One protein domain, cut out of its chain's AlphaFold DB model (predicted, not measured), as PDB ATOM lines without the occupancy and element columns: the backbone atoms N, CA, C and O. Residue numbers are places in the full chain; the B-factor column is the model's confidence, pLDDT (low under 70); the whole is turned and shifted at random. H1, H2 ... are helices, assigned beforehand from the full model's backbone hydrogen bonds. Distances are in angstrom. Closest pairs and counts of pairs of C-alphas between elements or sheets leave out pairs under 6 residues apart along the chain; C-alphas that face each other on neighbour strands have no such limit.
ATOM      1  N   ALA A   2     182.347 185.747 213.872       65.69
ATOM      2  CA  ALA A   2     182.593 187.103 213.387       65.69
ATOM      3  C   ALA A   2     181.359 187.648 212.647       65.69
ATOM      4  O   ALA A   2     180.942 187.081 211.640       65.69
ATOM      5  N   GLU A   3     180.797 188.750 213.141       71.81
ATOM      6  CA  GLU A   3     179.604 189.425 212.607       71.81
ATOM      7  C   GLU A   3     179.715 189.704 211.091       71.81
ATOM      8  O   GLU A   3     178.748 189.565 210.343       71.81
ATOM      9  N   GLY A   4     180.934 189.965 210.600       83.12
ATOM     10  CA  GLY A   4     181.218 190.158 209.174       83.12
ATOM     11  C   GLY A   4     180.974 188.919 208.305       83.12
ATOM     12  O   GLY A   4     180.403 189.034 207.224       83.12
ATOM     13  N   ALA A   5     181.315 187.720 208.787       82.81
ATOM     14  CA  ALA A   5     181.014 186.483 208.064       82.81
ATOM     15  C   ALA A   5     179.502 186.224 208.005       82.81
ATOM     16  O   ALA A   5     179.017 185.578 207.076       82.81
ATOM     17  N   LEU A   6     178.736 186.737 208.979       84.31
ATOM     18  CA  LEU A   6     177.286 186.619 208.952       84.31
ATOM     19  C   LEU A   6     176.657 187.471 207.849       84.31
ATOM     20  O   LEU A   6     175.777 186.985 207.140       84.31
ATOM     21  N   LYS A   7     177.166 188.690 207.687       87.81
ATOM     22  CA  LYS A   7     176.703 189.657 206.695       87.81
ATOM     23  C   LYS A   7     177.041 189.246 205.258       87.81
ATOM     24  O   LYS A   7     176.143 189.199 204.424       87.81
ATOM     25  N   ILE A   8     178.292 188.862 204.987       90.25
ATOM     26  CA  ILE A   8     178.759 188.502 203.631       90.25
ATOM     27  C   ILE A   8     177.894 187.400 203.020       90.25
ATOM     28  O   ILE A   8     177.454 187.471 201.880       90.25
ATOM     29  N   THR A   9     177.601 186.362 203.787       89.31
ATOM     30  CA  THR A   9     176.829 185.227 203.272       89.31
ATOM     31  C   THR A   9     175.354 185.564 203.060       89.31
ATOM     32  O   THR A   9     174.714 184.941 202.223       89.31
ATOM     33  N   GLN A  10     174.809 186.526 203.816       88.06
ATOM     34  CA  GLN A  10     173.454 187.026 203.587       88.06
ATOM     35  C   GLN A  10     173.404 187.809 202.271       88.06
ATOM     36  O   GLN A  10     172.493 187.603 201.477       88.06
ATOM     37  N   GLU A  11     174.422 188.632 201.999       92.31
ATOM     38  CA  GLU A  11     174.592 189.330 200.714       92.31
ATOM     39  C   GLU A  11     174.768 188.345 199.542       92.31
ATOM     40  O   GLU A  11     174.275 188.595 198.447       92.31
ATOM     41  N   MET A  12     175.400 187.190 199.781       93.12
ATOM     42  CA  MET A  12     175.522 186.102 198.801       93.12
ATOM     43  C   MET A  12     174.256 185.228 198.668       93.12
ATOM     44  O   MET A  12     174.257 184.283 197.881       93.12
ATOM     45  N   GLY A  13     173.189 185.503 199.430       92.62
ATOM     46  CA  GLY A  13     171.919 184.773 199.350       92.62
ATOM     47  C   GLY A  13     171.919 183.387 200.006       92.62
ATOM     48  O   GLY A  13     171.088 182.548 199.659       92.62
ATOM     49  N   PHE A  14     172.835 183.115 200.941       92.62
ATOM     50  CA  PHE A  14     172.819 181.862 201.696       92.62
ATOM     51  C   PHE A  14     171.653 181.835 202.686       92.62
ATOM     52  O   PHE A  14     171.423 182.789 203.430       92.62
ATOM     53  N   ASP A  15     170.977 180.692 202.744       92.56
ATOM     54  CA  ASP A  15     169.943 180.393 203.733       92.56
ATOM     55  C   ASP A  15     170.504 180.469 205.167       92.56
ATOM     56  O   ASP A  15     171.542 179.871 205.470       92.56
ATOM     57  N   SER A  16     169.836 181.231 206.038       85.38
ATOM     58  CA  SER A  16     170.305 181.517 207.400       85.38
ATOM     59  C   SER A  16     170.456 180.253 208.236       85.38
ATOM     60  O   SER A  16     171.484 180.067 208.891       85.38
ATOM     61  N   ASP A  17     169.467 179.369 208.154       86.25
ATOM     62  CA  ASP A  17     169.335 178.217 209.038       86.25
ATOM     63  C   ASP A  17     170.337 177.137 208.637       86.25
ATOM     64  O   ASP A  17     171.095 176.631 209.468       86.25
ATOM     65  N   LYS A  18     170.449 176.858 207.332       88.00
ATOM     66  CA  LYS A  18     171.465 175.938 206.795       88.00
ATOM     67  C   LYS A  18     172.876 176.392 207.124       88.00
ATOM     68  O   LYS A  18     173.758 175.561 207.346       88.00
ATOM     69  N   ARG A  19     173.112 177.698 207.147       86.56
ATOM     70  CA  ARG A  19     174.436 178.248 207.401       86.56
ATOM     71  C   ARG A  19     174.802 178.217 208.877       86.56
ATOM     72  O   ARG A  19     175.926 177.839 209.203       86.56
ATOM     73  N   GLU A  20     173.863 178.547 209.762       86.06
ATOM     74  CA  GLU A  20     174.052 178.362 211.200       86.06
ATOM     75  C   GLU A  20     174.325 176.886 211.516       86.06
ATOM     76  O   GLU A  20     175.320 176.572 212.174       86.06
ATOM     77  N   MET A  21     173.522 175.974 210.958       86.38
ATOM     78  CA  MET A  21     173.744 174.531 211.073       86.38
ATOM     79  C   MET A  21     175.119 174.111 210.546       86.38
ATOM     80  O   MET A  21     175.848 173.402 211.238       86.38
ATOM     81  N   GLY A  22     175.505 174.561 209.349       88.38
ATOM     82  CA  GLY A  22     176.795 174.240 208.737       88.38
ATOM     83  C   GLY A  22     177.983 174.723 209.572       88.38
ATOM     84  O   GLY A  22     178.929 173.970 209.782       88.38
ATOM     85  N   SER A  23     177.903 175.938 210.123       85.50
ATOM     86  CA  SER A  23     178.954 176.521 210.971       85.50
ATOM     87  C   SER A  23     179.166 175.792 212.302       85.50
ATOM     88  O   SER A  23     180.247 175.873 212.881       85.50
ATOM     89  N   LYS A  24     178.143 175.082 212.789       89.81
ATOM     90  CA  LYS A  24     178.183 174.286 214.025       89.81
ATOM     91  C   LYS A  24     178.400 172.793 213.752       89.81
ATOM     92  O   LYS A  24     178.470 172.001 214.690       89.81
ATOM     93  N   ASN A  25     178.481 172.385 212.486       93.81
ATOM     94  CA  ASN A  25     178.569 170.983 212.108       93.81
ATOM     95  C   ASN A  25     179.991 170.441 212.324       93.81
ATOM     96  O   ASN A  25     180.948 170.878 211.682       93.81
ATOM     97  N   LEU A  26     180.116 169.426 213.181       94.81
ATOM     98  CA  LEU A  26     181.394 168.778 213.487       94.81
ATOM     99  C   LEU A  26     182.057 168.134 212.260       94.81
ATOM    100  O   LEU A  26     183.281 168.098 212.188       94.81
ATOM    101  N   LEU A  27     181.283 167.664 211.276       94.38
ATOM    102  CA  LEU A  27     181.835 167.113 210.035       94.38
ATOM    103  C   LEU A  27     182.475 168.199 209.163       94.38
ATOM    104  O   LEU A  27     183.498 167.944 208.530       94.38
ATOM    105  N   VAL A  28     181.913 169.413 209.159       94.62
ATOM    106  CA  VAL A  28     182.507 170.566 208.462       94.62
ATOM    107  C   VAL A  28     183.825 170.944 209.130       94.62
ATOM    108  O   VAL A  28     184.830 171.115 208.444       94.62
ATOM    109  N   GLN A  29     183.850 170.987 210.464       94.50
ATOM    110  CA  GLN A  29     185.078 171.257 211.211       94.50
ATOM    111  C   GLN A  29     186.149 170.184 210.957       94.50
ATOM    112  O   GLN A  29     187.286 170.515 210.634       94.50
ATOM    113  N   ALA A  30     185.776 168.902 210.990       96.88
ATOM    114  CA  ALA A  30     186.691 167.800 210.699       96.88
ATOM    115  C   ALA A  30     187.259 167.862 209.268       96.88
ATOM    116  O   ALA A  30     188.432 167.550 209.058       96.88
ATOM    117  N   ALA A  31     186.458 168.283 208.283       96.94
ATOM    118  CA  ALA A  31     186.933 168.492 206.916       96.94
ATOM    119  C   ALA A  31     187.947 169.647 206.829       96.94
ATOM    120  O   ALA A  31     188.979 169.501 206.173       96.94
ATOM    121  N   ILE A  32     187.700 170.761 207.528       96.00
ATOM    122  CA  ILE A  32     188.642 171.889 207.614       96.00
ATOM    123  C   ILE A  32     189.969 171.439 208.240       96.00
ATOM    124  O   ILE A  32     191.035 171.726 207.695       96.00
ATOM    125  N   ASP A  33     189.918 170.705 209.352       96.94
ATOM    126  CA  ASP A  33     191.120 170.245 210.052       96.94
ATOM    127  C   ASP A  33     191.905 169.217 209.228       96.94
ATOM    128  O   ASP A  33     193.136 169.273 209.165       96.94
ATOM    129  N   ARG A  34     191.204 168.328 208.511       97.38
ATOM    130  CA  ARG A  34     191.823 167.409 207.549       97.38
ATOM    131  C   ARG A  34     192.552 168.158 206.435       97.38
ATOM    132  O   ARG A  34     193.664 167.762 206.091       97.38
ATOM    133  N   ASN A  35     191.951 169.209 205.881       95.31
ATOM    134  CA  ASN A  35     192.569 169.991 204.810       95.31
ATOM    135  C   ASN A  35     193.809 170.740 205.316       95.31
ATOM    136  O   ASN A  35     194.857 170.648 204.695       95.31
ATOM    137  N   ARG A  36     193.756 171.343 206.511       94.69
ATOM    138  CA  ARG A  36     194.941 171.963 207.137       94.69
ATOM    139  C   ARG A  36     196.078 170.969 207.372       94.69
ATOM    140  O   ARG A  36     197.246 171.297 207.180       94.69
ATOM    141  N   ALA A  37     195.752 169.748 207.795       95.69
ATOM    142  CA  ALA A  37     196.749 168.691 207.953       95.69
ATOM    143  C   ALA A  37     197.334 168.246 206.602       95.69
ATOM    144  O   ALA A  37     198.495 167.843 206.541       95.69
ATOM    145  N   LEU A  38     196.546 168.303 205.525       93.88
ATOM    146  CA  LEU A  38     197.027 168.041 204.173       93.88
ATOM    147  C   LEU A  38     197.981 169.147 203.701       93.88
ATOM    148  O   LEU A  38     199.052 168.810 203.208       93.88
ATOM    149  N   ASP A  39     197.656 170.419 203.936       92.12
ATOM    150  CA  ASP A  39     198.522 171.557 203.594       92.12
ATOM    151  C   ASP A  39     199.920 171.403 204.216       92.12
ATOM    152  O   ASP A  39     200.935 171.537 203.535       92.12
ATOM    153  N   GLN A  40     199.979 171.018 205.498       91.31
ATOM    154  CA  GLN A  40     201.238 170.758 206.207       91.31
ATOM    155  C   GLN A  40     202.022 169.585 205.608       91.31
ATOM    156  O   GLN A  40     203.244 169.654 205.494       91.31
ATOM    157  N   LYS A  41     201.337 168.502 205.221       92.44
ATOM    158  CA  LYS A  41     201.974 167.324 204.608       92.44
ATOM    159  C   LYS A  41     202.527 167.610 203.218       92.44
ATOM    160  O   LYS A  41     203.528 167.013 202.842       92.44
ATOM    161  N   LEU A  42     201.866 168.488 202.472       90.88
ATOM    162  CA  LEU A  42     202.304 168.934 201.153       90.88
ATOM    163  C   LEU A  42     203.363 170.041 201.228       90.88
ATOM    164  O   LEU A  42     203.930 170.399 200.204       90.88
ATOM    165  N   GLY A  43     203.646 170.563 202.426       91.00
ATOM    166  CA  GLY A  43     204.639 171.613 202.626       91.00
ATOM    167  C   GLY A  43     204.221 172.957 202.031       91.00
ATOM    168  O   GLY A  43     205.093 173.723 201.645       91.00
ATOM    169  N   LEU A  44     202.917 173.248 201.947       91.81
ATOM    170  CA  LEU A  44     202.429 174.528 201.429       91.81
ATOM    171  C   LEU A  44     202.724 175.628 202.455       91.81
ATOM    172  O   LEU A  44     202.140 175.641 203.543       91.81
TER     173      LEU A  44
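AT A GLANCE: This is residues 2 to 44 of the 82 residues of an uncharacterized protein of Hoeflea sp (UniProt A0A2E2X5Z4). An open chain of three helices that scarcely pack on each other: H1 and H2, at a wide angle to each other, make a small loose head at one end, and the long H3 leads away from it as an arm that makes most of the length. Residues 26 to 35 and 37 to 42 of H3 stick out free of the rest. The printed part has 43 residues with three named helices, in the order H1, H2, H3, and no named strand; the class is all helix. It is only just loose, close to extended, with a radius of gyration of the C-alphas of 13.4 A, and the C-alphas span 35 by 19 by 16 A along their three main axes.

IN THESE COORDINATES: H1 is residues 3 to 11, Glu 3 to Glu 11, and begins with C-alpha 3 at (179.604, 189.425, 212.607); it is 12.9 A from first to last C-alpha. H2 is residues 16 to 23, Ser 16 to Ser 23, 10.6 A long, with C-alpha 16 at (170.305, 181.517, 207.400). H3, the longest helix, is residues 26 to 42, Leu 26 to Leu 42, and measures 24.3 A; it ends with C-alpha 42 at (202.304, 168.934, 201.153).

HOW THE PARTS SIT: H1 touches no helix, but is near H2. The two are close but not clearly touching, and their closest C-alphas, those of Gln 10 and Ser 16, are 7.4 A apart. Their lines stand at a steep tilt of 51 degrees, and they run opposite ways. H2 and H3 are also close but not clearly touching, with the closest C-alphas, those of Gly 22 and Val 28, 6.8 A apart. They stand at a steep tilt of 47 degrees and run the same way; their centres are 19.9 A apart. H1 and H3 are apart. In H2 and H3 every O i to N i+4 pair is within hydrogen-bond range; in H1 this holds for 4 of 5.

THE WHOLE: The outline is elongated. The two C-alphas farthest apart, those of Asp 17 and Gly 43, are 36.5 A from each other, and the first and last printed C-alphas, of Ala 2 and Leu 44, are 26.4 A apart. Residues 21 to 35, of which 21 to 23 belong to H2 and 26 to 35 to H3, stand free, and so do residues 37 to 43, of which 37 to 42 belong to H3. The link from H1 to H2 is tight, with 4 residues, and the link from H2 to H3 is tight, with 2. The printed part has no cut. The mean pLDDT of the printed part is 90.1, and residue 2 is the one printed residue under 70.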